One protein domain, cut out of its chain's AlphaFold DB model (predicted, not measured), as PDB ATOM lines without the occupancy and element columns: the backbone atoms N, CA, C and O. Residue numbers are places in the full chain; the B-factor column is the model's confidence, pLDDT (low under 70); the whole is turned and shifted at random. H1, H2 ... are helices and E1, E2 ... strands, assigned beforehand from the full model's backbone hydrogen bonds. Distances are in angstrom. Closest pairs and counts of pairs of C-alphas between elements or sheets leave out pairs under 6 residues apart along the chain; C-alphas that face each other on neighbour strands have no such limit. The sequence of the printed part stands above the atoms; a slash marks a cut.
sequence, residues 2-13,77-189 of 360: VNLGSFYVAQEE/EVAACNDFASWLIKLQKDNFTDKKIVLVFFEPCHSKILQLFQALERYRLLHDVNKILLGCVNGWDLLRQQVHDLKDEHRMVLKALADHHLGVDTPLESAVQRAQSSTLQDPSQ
ATOM      1  N   VAL A   2     295.021 152.286 139.363       23.95
ATOM      2  CA  VAL A   2     295.513 153.496 140.018       23.95
ATOM      3  C   VAL A   2     294.777 153.637 141.342       23.95
ATOM      4  O   VAL A   2     293.633 154.066 141.387       23.95
ATOM      5  N   ASN A   3     295.422 153.194 142.419       31.23
ATOM      6  CA  ASN A   3     295.193 153.832 143.705       31.23
ATOM      7  C   ASN A   3     295.963 155.149 143.591       31.23
ATOM      8  O   ASN A   3     297.197 155.124 143.578       31.23
ATOM      9  N   LEU A   4     295.241 156.243 143.340       31.50
ATOM     10  CA  LEU A   4     295.797 157.585 143.428       31.50
ATOM     11  C   LEU A   4     296.169 157.723 144.903       31.50
ATOM     12  O   LEU A   4     295.296 157.913 145.743       31.50
ATOM     13  N   GLY A   5     297.434 157.440 145.228       32.44
ATOM     14  CA  GLY A   5     297.925 157.577 146.591       32.44
ATOM     15  C   GLY A   5     297.546 158.961 147.097       32.44
ATOM     16  O   GLY A   5     297.512 159.911 146.321       32.44
ATOM     17  N   SER A   6     297.207 159.079 148.371       38.06
ATOM     18  CA  SER A   6     297.068 160.405 148.943       38.06
ATOM     19  C   SER A   6     298.479 161.028 148.941       38.06
ATOM     20  O   SER A   6     299.461 160.372 149.299       38.06
ATOM     21  N   PHE A   7     298.591 162.233 148.389       36.12
ATOM     22  CA  PHE A   7     299.827 163.009 148.292       36.12
ATOM     23  C   PHE A   7     299.699 164.180 149.265       36.12
ATOM     24  O   PHE A   7     298.611 164.746 149.350       36.12
ATOM     25  N   TYR A   8     300.778 164.568 149.949       41.31
ATOM     26  CA  TYR A   8     300.803 165.851 150.673       41.31
ATOM     27  C   TYR A   8     301.535 166.888 149.862       41.31
ATOM     28  O   TYR A   8     302.436 166.585 149.071       41.31
ATOM     29  N   VAL A   9     301.128 168.118 150.126       36.28
ATOM     30  CA  VAL A   9     301.798 169.328 149.699       36.28
ATOM     31  C   VAL A   9     302.698 169.763 150.850       36.28
ATOM     32  O   VAL A   9     302.203 170.121 151.913       36.28
ATOM     33  N   ALA A  10     304.014 169.692 150.651       35.12
ATOM     34  CA  ALA A  10     304.980 170.285 151.574       35.12
ATOM     35  C   ALA A  10     305.197 171.762 151.205       35.12
ATOM     36  O   ALA A  10     305.294 172.090 150.018       35.12
ATOM     37  N   GLN A  11     305.257 172.637 152.210       42.12
ATOM     38  CA  GLN A  11     305.544 174.064 152.049       42.12
ATOM     39  C   GLN A  11     307.040 174.346 152.263       42.12
ATOM     40  O   GLN A  11     307.706 173.641 153.014       42.12
ATOM     41  N   GLU A  12     307.563 175.388 151.615       32.84
ATOM     42  CA  GLU A  12     308.856 175.989 151.961       32.84
ATOM     43  C   GLU A  12     308.576 177.134 152.947       32.84
ATOM     44  O   GLU A  12     308.015 178.168 152.559       32.84
ATOM     45  N   GLU A  13     308.886 176.923 154.226       35.53
ATOM     46  CA  GLU A  13     308.870 177.983 155.235       35.53
ATOM     47  C   GLU A  13     310.229 178.688 155.256       35.53
ATOM     48  O   GLU A  13     311.285 178.056 155.302       35.53
ATOM     49  N   GLU A  77     288.323 155.990 136.041       91.12
ATOM     50  CA  GLU A  77     289.655 156.475 135.599       91.12
ATOM     51  C   GLU A  77     289.687 157.999 135.415       91.12
ATOM     52  O   GLU A  77     290.292 158.776 136.150       91.12
ATOM     53  N   VAL A  78     288.947 158.394 134.383       93.31
ATOM     54  CA  VAL A  78     288.905 159.749 133.851       93.31
ATOM     55  C   VAL A  78     288.261 160.750 134.809       93.31
ATOM     56  O   VAL A  78     288.773 161.858 134.938       93.31
ATOM     57  N   ALA A  79     287.174 160.387 135.496       93.75
ATOM     58  CA  ALA A  79     286.481 161.307 136.395       93.75
ATOM     59  C   ALA A  79     287.357 161.652 137.606       93.75
ATOM     60  O   ALA A  79     287.568 162.825 137.889       93.75
ATOM     61  N   ALA A  80     287.966 160.644 138.237       92.88
ATOM     62  CA  ALA A  80     288.857 160.861 139.373       92.88
ATOM     63  C   ALA A  80     290.097 161.693 138.998       92.88
ATOM     64  O   ALA A  80     290.520 162.548 139.773       92.88
ATOM     65  N   CYS A  81     290.668 161.491 137.804       93.25
ATOM     66  CA  CYS A  81     291.778 162.322 137.329       93.25
ATOM     67  C   CYS A  81     291.369 163.783 137.086       93.25
ATOM     68  O   CYS A  81     292.148 164.679 137.407       93.25
ATOM     69  N   ASN A  82     290.174 164.034 136.541       94.44
ATOM     70  CA  ASN A  82     289.658 165.395 136.370       94.44
ATOM     71  C   ASN A  82     289.401 166.073 137.719       94.44
ATOM     72  O   ASN A  82     289.787 167.229 137.896       94.44
ATOM     73  N   ASP A  83     288.809 165.350 138.670       93.00
ATOM     74  CA  ASP A  83     288.566 165.851 140.023       93.00
ATOM     75  C   ASP A  83     289.885 166.190 140.723       93.00
ATOM     76  O   ASP A  83     290.013 167.263 141.304       93.00
ATOM     77  N   PHE A  84     290.895 165.325 140.594       93.06
ATOM     78  CA  PHE A  84     292.233 165.558 141.137       93.06
ATOM     79  C   PHE A  84     292.907 166.791 140.523       93.06
ATOM     80  O   PHE A  84     293.431 167.636 141.244       93.06
ATOM     81  N   ALA A  85     292.887 166.922 139.193       92.12
ATOM     82  CA  ALA A  85     293.475 168.075 138.513       92.12
ATOM     83  C   ALA A  85     292.755 169.379 138.894       92.12
ATOM     84  O   ALA A  85     293.403 170.383 139.182       92.12
ATOM     85  N   SER A  86     291.422 169.349 138.955       92.56
ATOM     86  CA  SER A  86     290.603 170.492 139.369       92.56
ATOM     87  C   SER A  86     290.865 170.874 140.821       92.56
ATOM     88  O   SER A  86     290.989 172.058 141.130       92.56
ATOM     89  N   TRP A  87     291.005 169.881 141.699       92.81
ATOM     90  CA  TRP A  87     291.379 170.083 143.092       92.81
ATOM     91  C   TRP A  87     292.762 170.732 143.216       92.81
ATOM     92  O   TRP A  87     292.874 171.718 143.929       92.81
ATOM     93  N   LEU A  88     293.780 170.283 142.469       90.19
ATOM     94  CA  LEU A  88     295.107 170.923 142.464       90.19
ATOM     95  C   LEU A  88     295.064 172.374 141.967       90.19
ATOM     96  O   LEU A  88     295.700 173.246 142.558       90.19
ATOM     97  N   ILE A  89     294.314 172.643 140.893       89.94
ATOM     98  CA  ILE A  89     294.133 174.002 140.356       89.94
ATOM     99  C   ILE A  89     293.479 174.899 141.403       89.94
ATOM    100  O   ILE A  89     293.919 176.029 141.609       89.94
ATOM    101  N   LYS A  90     292.423 174.403 142.052       90.44
ATOM    102  CA  LYS A  90     291.717 175.131 143.106       90.44
ATOM    103  C   LYS A  90     292.628 175.366 144.311       90.44
ATOM    104  O   LYS A  90     292.725 176.489 144.780       90.44
ATOM    105  N   LEU A  91     293.355 174.337 144.744       87.81
ATOM    106  CA  LEU A  91     294.292 174.412 145.860       87.81
ATOM    107  C   LEU A  91     295.350 175.494 145.636       87.81
ATOM    108  O   LEU A  91     295.612 176.276 146.545       87.81
ATOM    109  N   GLN A  92     295.919 175.568 144.427       86.62
ATOM    110  CA  GLN A  92     296.883 176.611 144.089       86.62
ATOM    111  C   GLN A  92     296.244 178.002 144.092       86.62
ATOM    112  O   GLN A  92     296.804 178.921 144.674       86.62
ATOM    113  N   LYS A  93     295.082 178.165 143.452       87.25
ATOM    114  CA  LYS A  93     294.413 179.470 143.344       87.25
ATOM    115  C   LYS A  93     293.971 180.029 144.691       87.25
ATOM    116  O   LYS A  93     294.084 181.229 144.896       87.25
ATOM    117  N   ASP A  94     293.458 179.168 145.561       85.38
ATOM    118  CA  ASP A  94     292.836 179.593 146.813       85.38
ATOM    119  C   ASP A  94     293.887 179.813 147.913       85.38
ATOM    120  O   ASP A  94     293.723 180.708 148.735       85.38
ATOM    121  N   ASN A  95     294.981 179.036 147.915       79.44
ATOM    122  CA  ASN A  95     295.929 179.011 149.039       79.44
ATOM    123  C   ASN A  95     297.369 179.393 148.665       79.44
ATOM    124  O   ASN A  95     298.157 179.757 149.535       79.44
ATOM    125  N   PHE A  96     297.752 179.292 147.387       78.12
ATOM    126  CA  PHE A  96     299.155 179.341 146.958       78.12
ATOM    127  C   PHE A  96     299.341 180.087 145.626       78.12
ATOM    128  O   PHE A  96     300.017 179.585 144.727       78.12
ATOM    129  N   THR A  97     298.763 181.284 145.488       78.38
ATOM    130  CA  THR A  97     298.721 182.047 144.221       78.38
ATOM    131  C   THR A  97     300.101 182.257 143.588       78.38
ATOM    132  O   THR A  97     300.250 182.095 142.378       78.38
ATOM    133  N   ASP A  98     301.119 182.527 144.410       79.12
ATOM    134  CA  ASP A  98     302.486 182.808 143.949       79.12
ATOM    135  C   ASP A  98     303.448 181.620 144.109       79.12
ATOM    136  O   ASP A  98     304.626 181.706 143.755       79.12
ATOM    137  N   LYS A  99     302.970 180.489 144.646       81.50
ATOM    138  CA  LYS A  99     303.799 179.310 144.926       81.50
ATOM    139  C   LYS A  99     303.440 178.153 143.993       81.50
ATOM    140  O   LYS A  99     302.321 178.009 143.498       81.50
ATOM    141  N   LYS A 100     304.430 177.300 143.738       82.81
ATOM    142  CA  LYS A 100     304.239 176.029 143.030       82.81
ATOM    143  C   LYS A 100     304.145 174.880 144.027       82.81
ATOM    144  O   LYS A 100     304.737 174.936 145.098       82.81
ATOM    145  N   ILE A 101     303.433 173.825 143.648       84.44
ATOM    146  CA  ILE A 101     303.164 172.671 144.515       84.44
ATOM    147  C   ILE A 101     304.222 171.579 144.305       84.44
ATOM    148  O   ILE A 101     304.568 171.249 143.169       84.44
ATOM    149  N   VAL A 102     304.708 170.969 145.387       82.88
ATOM    150  CA  VAL A 102     305.540 169.755 145.340       82.88
ATOM    151  C   VAL A 102     304.704 168.560 145.786       82.88
ATOM    152  O   VAL A 102     304.137 168.584 146.874       82.88
ATOM    153  N   LEU A 103     304.634 167.506 144.963       83.88
ATOM    154  CA  LEU A 103     303.978 166.255 145.367       83.88
ATOM    155  C   LEU A 103     304.965 165.342 146.087       83.88
ATOM    156  O   LEU A 103     305.924 164.863 145.479       83.88
ATOM    157  N   VAL A 104     304.693 165.042 147.351       82.06
ATOM    158  CA  VAL A 104     305.484 164.079 148.121       82.06
ATOM    159  C   VAL A 104     304.798 162.716 148.103       82.06
ATOM    160  O   VAL A 104     303.590 162.604 148.315       82.06
ATOM    161  N   PHE A 105     305.566 161.664 147.835       81.38
ATOM    162  CA  PHE A 105     305.123 160.275 147.961       81.38
ATOM    163  C   PHE A 105     306.194 159.443 148.662       81.38
ATOM    164  O   PHE A 105     307.341 159.859 148.771       81.38
ATOM    165  N   PHE A 106     305.825 158.259 149.147       80.94
ATOM    166  CA  PHE A 106     306.726 157.423 149.937       80.94
ATOM    167  C   PHE A 106     306.689 155.976 149.452       80.94
ATOM    168  O   PHE A 106     305.871 155.163 149.898       80.94
ATOM    169  N   GLU A 107     307.557 155.638 148.499       76.75
ATOM    170  CA  GLU A 107     307.566 154.319 147.859       76.75
ATOM    171  C   GLU A 107     308.978 153.794 147.598       76.75
ATOM    172  O   GLU A 107     309.847 154.557 147.190       76.75
ATOM    173  N   PRO A 108     309.216 152.477 147.728       70.69
ATOM    174  CA  PRO A 108     310.530 151.899 147.457       70.69
ATOM    175  C   PRO A 108     310.835 151.812 145.958       70.69
ATOM    176  O   PRO A 108     311.977 151.633 145.554       70.69
ATOM    177  N   CYS A 109     309.800 151.893 145.124       67.50
ATOM    178  CA  CYS A 109     309.903 151.997 143.679       67.50
ATOM    179  C   CYS A 109     308.895 153.052 143.239       67.50
ATOM    180  O   CYS A 109     307.757 153.007 143.701       67.50
ATOM    181  N   HIS A 110     309.249 153.922 142.292       67.88
ATOM    182  CA  HIS A 110     308.395 155.030 141.825       67.88
ATOM    183  C   HIS A 110     307.157 154.580 141.013       67.88
ATOM    184  O   HIS A 110     306.618 155.317 140.192       67.88
ATOM    185  N   SER A 111     306.672 153.351 141.201       71.62
ATOM    186  CA  SER A 111     305.649 152.750 140.350       71.62
ATOM    187  C   SER A 111     304.286 153.436 140.442       71.62
ATOM    188  O   SER A 111     303.601 153.448 139.418       71.62
ATOM    189  N   LYS A 112     303.826 153.928 141.604       79.12
ATOM    190  CA  LYS A 112     302.462 154.488 141.689       79.12
ATOM    191  C   LYS A 112     302.409 155.933 141.209       79.12
ATOM    192  O   LYS A 112     301.483 156.271 140.475       79.12
ATOM    193  N   ILE A 113     303.424 156.744 141.520       82.50
ATOM    194  CA  ILE A 113     303.525 158.121 141.004       82.50
ATOM    195  C   ILE A 113     303.542 158.133 139.469       82.50
ATOM    196  O   ILE A 113     302.862 158.932 138.830       82.50
ATOM    197  N   LEU A 114     304.212 157.166 138.842       80.94
ATOM    198  CA  LEU A 114     304.200 157.039 137.388       80.94
ATOM    199  C   LEU A 114     302.851 156.636 136.819       80.94
ATOM    200  O   LEU A 114     302.475 157.119 135.757       80.94
ATOM    201  N   GLN A 115     302.131 155.745 137.503       82.94
ATOM    202  CA  GLN A 115     300.788 155.359 137.080       82.94
ATOM    203  C   GLN A 115     299.837 156.559 137.110       82.94
ATOM    204  O   GLN A 115     299.038 156.698 136.185       82.94
ATOM    205  N   LEU A 116     299.966 157.450 138.103       86.94
ATOM    206  CA  LEU A 116     299.260 158.734 138.117       86.94
ATOM    207  C   LEU A 116     299.609 159.556 136.871       86.94
ATOM    208  O   LEU A 116     298.718 159.941 136.121       86.94
ATOM    209  N   PHE A 117     300.893 159.800 136.612       86.38
ATOM    210  CA  PHE A 117     301.304 160.647 135.489       86.38
ATOM    211  C   PHE A 117     300.955 160.063 134.115       86.38
ATOM    212  O   PHE A 117     300.612 160.806 133.198       86.38
ATOM    213  N   GLN A 118     300.983 158.738 133.969       84.44
ATOM    214  CA  GLN A 118     300.484 158.053 132.776       84.44
ATOM    215  C   GLN A 118     298.974 158.238 132.600       84.44
ATOM    216  O   GLN A 118     298.511 158.400 131.473       84.44
ATOM    217  N   ALA A 119     298.199 158.219 133.689       87.62
ATOM    218  CA  ALA A 119     296.769 158.500 133.632       87.62
ATOM    219  C   ALA A 119     296.508 159.967 133.246       87.62
ATOM    220  O   ALA A 119     295.740 160.225 132.322       87.62
ATOM    221  N   LEU A 120     297.212 160.922 133.864       89.56
ATOM    222  CA  LEU A 120     297.101 162.350 133.535       89.56
ATOM    223  C   LEU A 120     297.463 162.646 132.075       89.56
ATOM    224  O   LEU A 120     296.795 163.447 131.425       89.56
ATOM    225  N   GLU A 121     298.489 161.992 131.535       88.38
ATOM    226  CA  GLU A 121     298.852 162.111 130.121       88.38
ATOM    227  C   GLU A 121     297.770 161.525 129.206       88.38
ATOM    228  O   GLU A 121     297.354 162.184 128.254       88.38
ATOM    229  N   ARG A 122     297.261 160.324 129.521       89.00
ATOM    230  CA  ARG A 122     296.199 159.658 128.746       89.00
ATOM    231  C   ARG A 122     294.951 160.531 128.624       89.00
ATOM    232  O   ARG A 122     294.323 160.545 127.569       89.00
ATOM    233  N   TYR A 123     294.615 161.263 129.684       92.06
ATOM    234  CA  TYR A 123     293.452 162.151 129.736       92.06
ATOM    235  C   TYR A 123     293.768 163.611 129.387       92.06
ATOM    236  O   TYR A 123     292.898 164.460 129.529       92.06
ATOM    237  N   ARG A 124     294.981 163.908 128.888       92.38
ATOM    238  CA  ARG A 124     295.427 165.254 128.468       92.38
ATOM    239  C   ARG A 124     295.411 166.315 129.581       92.38
ATOM    240  O   ARG A 124     295.405 167.504 129.292       92.38
ATOM    241  N   LEU A 125     295.479 165.891 130.841       91.38
ATOM    242  CA  LEU A 125     295.507 166.760 132.026       91.38
ATOM    243  C   LEU A 125     296.932 167.134 132.455       91.38
ATOM    244  O   LEU A 125     297.136 168.064 133.230       91.38
ATOM    245  N   LEU A 126     297.935 166.408 131.951       88.12
ATOM    246  CA  LEU A 126     299.330 166.565 132.365       88.12
ATOM    247  C   LEU A 126     299.869 167.986 132.153       88.12
ATOM    248  O   LEU A 126     300.624 168.483 132.981       88.12
ATOM    249  N   HIS A 127     299.492 168.631 131.050       87.38
ATOM    250  CA  HIS A 127     299.975 169.971 130.726       87.38
ATOM    251  C   HIS A 127     299.534 171.006 131.765       87.38
ATOM    252  O   HIS A 127     300.345 171.817 132.201       87.38
ATOM    253  N   ASP A 128     298.273 170.954 132.195       89.44
ATOM    254  CA  ASP A 128     297.744 171.911 133.163       89.44
ATOM    255  C   ASP A 128     298.267 171.632 134.569       89.44
ATOM    256  O   ASP A 128     298.678 172.562 135.260       89.44
ATOM    257  N   VAL A 129     298.390 170.358 134.950       87.38
ATOM    258  CA  VAL A 129     299.021 169.963 136.218       87.38
ATOM    259  C   VAL A 129     300.492 170.404 136.276       87.38
ATOM    260  O   VAL A 129     300.931 170.947 137.287       87.38
ATOM    261  N   ASN A 130     301.259 170.267 135.191       87.31
ATOM    262  CA  ASN A 130     302.675 170.664 135.161       87.31
ATOM    263  C   ASN A 130     302.909 172.178 135.300       87.31
ATOM    264  O   ASN A 130     304.006 172.581 135.679       87.31
ATOM    265  N   LYS A 131     301.918 173.028 135.004       87.31
ATOM    266  CA  LYS A 131     302.034 174.479 135.252       87.31
ATOM    267  C   LYS A 131     302.060 174.794 136.749       87.31
ATOM    268  O   LYS A 131     302.737 175.730 137.169       87.31
ATOM    269  N   ILE A 132     301.328 173.994 137.518       87.75
ATOM    270  CA  ILE A 132     301.082 174.149 138.955       87.75
ATOM    271  C   ILE A 132     302.204 173.492 139.760       87.75
ATOM    272  O   ILE A 132     302.652 174.016 140.780       87.75
ATOM    273  N   LEU A 133     302.663 172.328 139.298       85.56
ATOM    274  CA  LEU A 133     303.677 171.557 139.999       85.56
ATOM    275  C   LEU A 133     305.078 172.142 139.796       85.56
ATOM    276  O   LEU A 133     305.510 172.438 138.682       85.56
ATOM    277  N   LEU A 134     305.826 172.243 140.891       82.56
ATOM    278  CA  LEU A 134     307.272 172.444 140.870       82.56
ATOM    279  C   LEU A 134     307.992 171.128 140.551       82.56
ATOM    280  O   LEU A 134     308.982 171.107 139.822       82.56
ATOM    281  N   GLY A 135     307.465 170.025 141.084       78.56
ATOM    282  CA  GLY A 135     307.942 168.671 140.850       78.56
ATOM    283  C   GLY A 135     307.360 167.694 141.862       78.56
ATOM    284  O   GLY A 135     306.354 167.966 142.520       78.56
ATOM    285  N   CYS A 136     307.987 166.530 141.975       79.44
ATOM    286  CA  CYS A 136     307.572 165.487 142.899       79.44
ATOM    287  C   CYS A 136     308.803 164.897 143.584       79.44
ATOM    288  O   CYS A 136     309.882 164.880 142.989       79.44
ATOM    289  N   VAL A 137     308.645 164.423 144.818       77.31
ATOM    290  CA  VAL A 137     309.752 163.917 145.631       77.31
ATOM    291  C   VAL A 137     309.351 162.641 146.356       77.31
ATOM    292  O   VAL A 137     308.231 162.512 146.849       77.31
ATOM    293  N   ASN A 138     310.286 161.691 146.405       80.25
ATOM    294  CA  ASN A 138     310.124 160.453 147.145       80.25
ATOM    295  C   ASN A 138     310.725 160.588 148.550       80.25
ATOM    296  O   ASN A 138     311.946 160.575 148.706       80.25
ATOM    297  N   GLY A 139     309.883 160.658 149.580       78.88
ATOM    298  CA  GLY A 139     310.330 160.707 150.975       78.88
ATOM    299  C   GLY A 139     311.118 159.461 151.399       78.88
ATOM    300  O   GLY A 139     311.952 159.538 152.294       78.88
ATOM    301  N   TRP A 140     310.916 158.323 150.723       77.25
ATOM    302  CA  TRP A 140     311.686 157.105 150.983       77.25
ATOM    303  C   TRP A 140     313.165 157.245 150.606       77.25
ATOM    304  O   TRP A 140     314.037 156.786 151.344       77.25
ATOM    305  N   ASP A 141     313.449 157.893 149.475       75.19
ATOM    306  CA  ASP A 141     314.821 158.064 148.989       75.19
ATOM    307  C   ASP A 141     315.590 159.044 149.884       75.19
ATOM    308  O   ASP A 141     316.756 158.816 150.191       75.19
ATOM    309  N   LEU A 142     314.908 160.081 150.382       74.38
ATOM    310  CA  LEU A 142     315.472 161.034 151.341       74.38
ATOM    311  C   LEU A 142     315.820 160.373 152.672       74.38
ATOM    312  O   LEU A 142     316.918 160.561 153.190       74.38
ATOM    313  N   LEU A 143     314.917 159.545 153.198       74.94
ATOM    314  CA  LEU A 143     315.152 158.853 154.459       74.94
ATOM    315  C   LEU A 143     316.352 157.895 154.366       74.94
ATOM    316  O   LEU A 143     317.158 157.812 155.288       74.94
ATOM    317  N   ARG A 144     316.516 157.211 153.227       72.00
ATOM    318  CA  ARG A 144     317.677 156.345 152.961       72.00
ATOM    319  C   ARG A 144     319.003 157.092 152.870       72.00
ATOM    320  O   ARG A 144     320.037 156.501 153.158       72.00
ATOM    321  N   GLN A 145     318.991 158.358 152.463       68.44
ATOM    322  CA  GLN A 145     320.200 159.185 152.464       68.44
ATOM    323  C   GLN A 145     320.601 159.604 153.881       68.44
ATOM    324  O   GLN A 145     321.787 159.743 154.154       68.44
ATOM    325  N   GLN A 146     319.625 159.789 154.773       68.50
ATOM    326  CA  GLN A 146     319.865 160.192 156.160       68.50
ATOM    327  C   GLN A 146     320.221 159.012 157.072       68.50
ATOM    328  O   GLN A 146     320.995 159.177 158.012       68.50
ATOM    329  N   VAL A 147     319.669 157.823 156.813       67.38
ATOM    330  CA  VAL A 147     319.837 156.647 157.678       67.38
ATOM    331  C   VAL A 147     320.473 155.496 156.893       67.38
ATOM    332  O   VAL A 147     319.804 154.795 156.133       67.38
ATOM    333  N   HIS A 148     321.771 155.278 157.120       55.84
ATOM    334  CA  HIS A 148     322.581 154.277 156.413       55.84
ATOM    335  C   HIS A 148     322.210 152.810 156.730       55.84
ATOM    336  O   HIS A 148     322.443 151.941 155.893       55.84
ATOM    337  N   ASP A 149     321.570 152.540 157.876       59.75
ATOM    338  CA  ASP A 149     321.228 151.183 158.352       59.75
ATOM    339  C   ASP A 149     319.758 150.780 158.129       59.75
ATOM    340  O   ASP A 149     319.260 149.809 158.714       59.75
ATOM    341  N   LEU A 150     319.020 151.507 157.286       61.50
ATOM    342  CA  LEU A 150     317.647 151.126 156.963       61.50
ATOM    343  C   LEU A 150     317.628 149.778 156.240       61.50
ATOM    344  O   LEU A 150     317.894 149.683 155.042       61.50
ATOM    345  N   LYS A 151     317.234 148.726 156.968       58.44
ATOM    346  CA  LYS A 151     316.836 147.449 156.367       58.44
ATOM    347  C   LYS A 151     315.783 147.735 155.289       58.44
ATOM    348  O   LYS A 151     314.900 148.566 155.499       58.44
ATOM    349  N   ASP A 152     315.842 147.020 154.164       60.41
ATOM    350  CA  ASP A 152     314.975 147.168 152.973       60.41
ATOM    351  C   ASP A 152     313.471 146.875 153.204       60.41
ATOM    352  O   ASP A 152     312.715 146.529 152.292       60.41
ATOM    353  N   GLU A 153     312.992 147.011 154.431       71.88
ATOM    354  CA  GLU A 153     311.628 146.747 154.844       71.88
ATOM    355  C   GLU A 153     310.821 148.047 154.878       71.88
ATOM    356  O   GLU A 153     310.349 148.485 155.924       71.88
ATOM    357  N   HIS A 154     310.605 148.639 153.695       74.38
ATOM    358  CA  HIS A 154     309.770 149.840 153.475       74.38
ATOM    359  C   HIS A 154     308.476 149.853 154.292       74.38
ATOM    360  O   HIS A 154     308.085 150.878 154.844       74.38
ATOM    361  N   ARG A 155     307.831 148.690 154.421       73.81
ATOM    362  CA  ARG A 155     306.597 148.540 155.192       73.81
ATOM    363  C   ARG A 155     306.793 148.760 156.694       73.81
ATOM    364  O   ARG A 155     305.909 149.346 157.305       73.81
ATOM    365  N   MET A 156     307.891 148.282 157.277       77.25
ATOM    366  CA  MET A 156     308.191 148.497 158.696       77.25
ATOM    367  C   MET A 156     308.482 149.964 158.971       77.25
ATOM    368  O   MET A 156     307.993 150.505 159.949       77.25
ATOM    369  N   VAL A 157     309.217 150.615 158.074       80.00
ATOM    370  CA  VAL A 157     309.547 152.035 158.211       80.00
ATOM    371  C   VAL A 157     308.299 152.896 158.096       80.00
ATOM    372  O   VAL A 157     308.051 153.734 158.952       80.00
ATOM    373  N   LEU A 158     307.464 152.647 157.083       79.31
ATOM    374  CA  LEU A 158     306.195 153.355 156.948       79.31
ATOM    375  C   LEU A 158     305.289 153.108 158.162       79.31
ATOM    376  O   LEU A 158     304.589 154.015 158.589       79.31
ATOM    377  N   LYS A 159     305.318 151.895 158.732       82.25
ATOM    378  CA  LYS A 159     304.590 151.558 159.959       82.25
ATOM    379  C   LYS A 159     305.123 152.322 161.170       82.25
ATOM    380  O   LYS A 159     304.321 152.923 161.865       82.25
ATOM    381  N   ALA A 160     306.436 152.384 161.360       81.88
ATOM    382  CA  ALA A 160     307.052 153.159 162.432       81.88
ATOM    383  C   ALA A 160     306.733 154.659 162.314       81.88
ATOM    384  O   ALA A 160     306.385 155.288 163.306       81.88
ATOM    385  N   LEU A 161     306.767 155.216 161.096       80.69
ATOM    386  CA  LEU A 161     306.354 156.600 160.838       80.69
ATOM    387  C   LEU A 161     304.867 156.819 161.139       80.69
ATOM    388  O   LEU A 161     304.492 157.833 161.717       80.69
ATOM    389  N   ALA A 162     304.013 155.861 160.781       81.19
ATOM    390  CA  ALA A 162     302.593 155.921 161.103       81.19
ATOM    391  C   ALA A 162     302.345 155.855 162.609       81.19
ATOM    392  O   ALA A 162     301.534 156.619 163.114       81.19
ATOM    393  N   ASP A 163     303.061 154.987 163.321       83.25
ATOM    394  CA  ASP A 163     302.942 154.867 164.772       83.25
ATOM    395  C   ASP A 163     303.429 156.137 165.484       83.25
ATOM    396  O   ASP A 163     302.847 156.535 166.490       83.25
ATOM    397  N   HIS A 164     304.431 156.816 164.916       80.62
ATOM    398  CA  HIS A 164     304.932 158.100 165.402       80.62
ATOM    399  C   HIS A 164     303.960 159.264 165.135       80.62
ATOM    400  O   HIS A 164     303.713 160.067 166.027       80.62
ATOM    401  N   HIS A 165     303.398 159.371 163.923       78.56
ATOM    402  CA  HIS A 165     302.581 160.527 163.513       78.56
ATOM    403  C   HIS A 165     301.081 160.383 163.789       78.56
ATOM    404  O   HIS A 165     300.401 161.379 164.006       78.56
ATOM    405  N   LEU A 166     300.547 159.164 163.728       78.19
ATOM    406  CA  LEU A 166     299.107 158.882 163.804       78.19
ATOM    407  C   LEU A 166     298.722 158.100 165.067       78.19
ATOM    408  O   LEU A 166     297.537 157.942 165.349       78.19
ATOM    409  N   GLY A 167     299.716 157.630 165.825       80.56
ATOM    410  CA  GLY A 167     299.542 156.856 167.048       80.56
ATOM    411  C   GLY A 167     299.774 155.358 166.857       80.56
ATOM    412  O   GLY A 167     299.692 154.816 165.750       80.56
ATOM    413  N   VAL A 168     300.064 154.688 167.974       77.81
ATOM    414  CA  VAL A 168     300.422 153.264 168.030       77.81
ATOM    415  C   VAL A 168     299.338 152.394 167.388       77.81
ATOM    416  O   VAL A 168     298.143 152.616 167.570       77.81
ATOM    417  N   ASP A 169     299.767 151.389 166.624       78.25
ATOM    418  CA  ASP A 169     298.907 150.423 165.936       78.25
ATOM    419  C   ASP A 169     298.033 150.991 164.804       78.25
ATOM    420  O   ASP A 169     297.176 150.286 164.262       78.25
ATOM    421  N   THR A 170     298.346 152.191 164.296       78.62
ATOM    422  CA  THR A 170     297.627 152.763 163.147       78.62
ATOM    423  C   THR A 170     297.700 151.846 161.912       78.62
ATOM    424  O   THR A 170     298.796 151.497 161.446       78.62
ATOM    425  N   PRO A 171     296.558 151.413 161.341       79.25
ATOM    426  CA  PRO A 171     296.554 150.588 160.141       79.25
ATOM    427  C   PRO A 171     296.967 151.408 158.912       79.25
ATOM    428  O   PRO A 171     296.554 152.547 158.741       79.25
ATOM    429  N   LEU A 172     297.750 150.802 158.013       78.19
ATOM    430  CA  LEU A 172     298.241 151.434 156.776       78.19
ATOM    431  C   LEU A 172     297.509 150.938 155.531       78.19
ATOM    432  O   LEU A 172     298.119 150.631 154.500       78.19
ATOM    433  N   GLU A 173     296.194 150.815 155.629       77.88
ATOM    434  CA  GLU A 173     295.369 150.154 154.617       77.88
ATOM    435  C   GLU A 173     294.747 151.168 153.658       77.88
ATOM    436  O   GLU A 173     294.751 150.952 152.441       77.88
ATOM    437  N   SER A 174     294.357 152.338 154.166       80.44
ATOM    438  CA  SER A 174     293.876 153.460 153.360       80.44
ATOM    439  C   SER A 174     295.019 154.235 152.700       80.44
ATOM    440  O   SER A 174     296.146 154.284 153.197       80.44
ATOM    441  N   ALA A 175     294.729 154.838 151.541       78.50
ATOM    442  CA  ALA A 175     295.635 155.781 150.887       78.50
ATOM    443  C   ALA A 175     295.924 156.969 151.796       78.50
ATOM    444  O   ALA A 175     297.095 157.263 151.997       78.50
ATOM    445  N   VAL A 176     294.885 157.512 152.430       80.69
ATOM    446  CA  VAL A 176     294.958 158.644 153.361       80.69
ATOM    447  C   VAL A 176     295.889 158.347 154.537       80.69
ATOM    448  O   VAL A 176     296.752 159.147 154.844       80.69
ATOM    449  N   GLN A 177     295.804 157.160 155.139       80.00
ATOM    450  CA  GLN A 177     296.653 156.804 156.288       80.00
ATOM    451  C   GLN A 177     298.142 156.759 155.927       80.00
ATOM    452  O   GLN A 177     298.975 157.357 156.599       80.00
ATOM    453  N   ARG A 178     298.486 156.064 154.832       78.94
ATOM    454  CA  ARG A 178     299.884 155.977 154.360       78.94
ATOM    455  C   ARG A 178     300.449 157.329 153.990       78.94
ATOM    456  O   ARG A 178     301.638 157.591 154.121       78.94
ATOM    457  N   ALA A 179     299.570 158.146 153.467       76.81
ATOM    458  CA  ALA A 179     299.883 159.471 153.081       76.81
ATOM    459  C   ALA A 179     300.182 160.291 154.358       76.81
ATOM    460  O   ALA A 179     301.305 160.776 154.476       76.81
ATOM    461  N   GLN A 180     299.273 160.380 155.329       76.31
ATOM    462  CA  GLN A 180     299.478 161.206 156.525       76.31
ATOM    463  C   GLN A 180     300.719 160.751 157.311       76.31
ATOM    464  O   GLN A 180     301.453 161.572 157.847       76.31
ATOM    465  N   SER A 181     301.025 159.446 157.300       74.88
ATOM    466  CA  SER A 181     302.255 158.923 157.909       74.88
ATOM    467  C   SER A 181     303.543 159.395 157.229       74.88
ATOM    468  O   SER A 181     304.588 159.431 157.867       74.88
ATOM    469  N   SER A 182     303.489 159.744 155.941       68.25
ATOM    470  CA  SER A 182     304.659 160.152 155.154       68.25
ATOM    471  C   SER A 182     305.020 161.634 155.273       68.25
ATOM    472  O   SER A 182     306.010 162.059 154.675       68.25
ATOM    473  N   THR A 183     304.248 162.413 156.031       65.44
ATOM    474  CA  THR A 183     304.542 163.821 156.308       65.44
ATOM    475  C   THR A 183     305.816 163.918 157.146       65.44
ATOM    476  O   THR A 183     305.833 163.515 158.304       65.44
ATOM    477  N   LEU A 184     306.904 164.408 156.553       57.06
ATOM    478  CA  LEU A 184     308.139 164.719 157.275       57.06
ATOM    479  C   LEU A 184     307.982 166.103 157.917       57.06
ATOM    480  O   LEU A 184     307.565 167.036 157.236       57.06
ATOM    481  N   GLN A 185     308.297 166.221 159.210       48.66
ATOM    482  CA  GLN A 185     308.045 167.430 160.007       48.66
ATOM    483  C   GLN A 185     308.902 168.646 159.628       48.66
ATOM    484  O   GLN A 185     308.622 169.727 160.123       48.66
ATOM    485  N   ASP A 186     309.898 168.520 158.745       44.59
ATOM    486  CA  ASP A 186     310.702 169.685 158.371       44.59
ATOM    487  C   ASP A 186     311.284 169.592 156.945       44.59
ATOM    488  O   ASP A 186     312.282 168.901 156.700       44.59
ATOM    489  N   PRO A 187     310.667 170.265 155.958       46.38
ATOM    490  CA  PRO A 187     311.208 170.396 154.611       46.38
ATOM    491  C   PRO A 187     312.447 171.307 154.542       46.38
ATOM    492  O   PRO A 187     313.087 171.376 153.500       46.38
ATOM    493  N   SER A 188     312.836 172.024 155.594       40.75
ATOM    494  CA  SER A 188     313.891 173.042 155.472       40.75
ATOM    495  C   SER A 188     315.328 172.486 155.472       40.75
ATOM    496  O   SER A 188     316.240 173.143 154.971       40.75
ATOM    497  N   GLN A 189     315.556 171.264 155.974       40.75
ATOM    498  CA  GLN A 189     316.916 170.732 156.190       40.75
ATOM    499  C   GLN A 189     317.473 169.851 155.060       40.75
ATOM    500  O   GLN A 189     318.666 169.545 155.034       40.75
TER     501      GLN A 189
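Overview. This is residues 2 to 13 and 77 to 189 of the 360 residues of the protein "SAM_Exu domain-containing protein" of Daphnia pulex (UniProt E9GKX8). A short ribbon of two parallel strands, E1 and E2, runs through the middle between two helix groups: H1 and H3 side by side with H2 making a corner with H1, and the crossed pair H5 and H6. H4 follows directly from E2, and residues 145 to 151 stick out. The printed part has 125 residues, mostly helix, in the order H1 E1 H2 H3 E2 H4 H5 H6; it is compact, with a radius of gyration of the C-alphas of 15.2 A and spans of 41 by 33 by 25 A.

Along the chain. Find E1, residues 101 to 105, and E2, residues 133 to 138, 14.7 A long. H1, residues 77 to 95, runs 27.0 A from C-alpha 77 at (289.655, 156.475, 135.599). H2 is residues 111 to 122, H3 126 to 132, H4 139 to 146, H5 154 to 166, 17.4 A, and H6 175 to 181, ending at (302.255, 158.923, 157.909).

Arrangement. Look at N 103 and O 135, 3.0 A apart, within hydrogen-bond range between parallel E1 and E2. Residues 8 to 9 pair antiparallel with 103 to 104 of E1. E1, H2 H3, E2 form a strand-helix-strand unit, parallel strands joined through helices, with a right-handed crossover. H1, with residues 85 to 92 alone, touches H3 at a shallow tilt of 16 degrees, the same way; C-alphas 85 and 129 are closest, 6.3 A. H5 touches H6, about perpendicular at 74 degrees; C-alphas 162 and 181 are closest, 4.4 A. Every O i to N i+4 pair is within range in H1, H2, H4, H5 and H6; H3 has 2 of 3.

Size, cuts and confidence. Residues 14 to 76 are not printed; C-alphas 13 and 77 are 34.9 A apart across this cut. No link is long. Find pLDDT under 70 at residues 2 to 13, 109 to 110, 145 to 152 and 182 to 189.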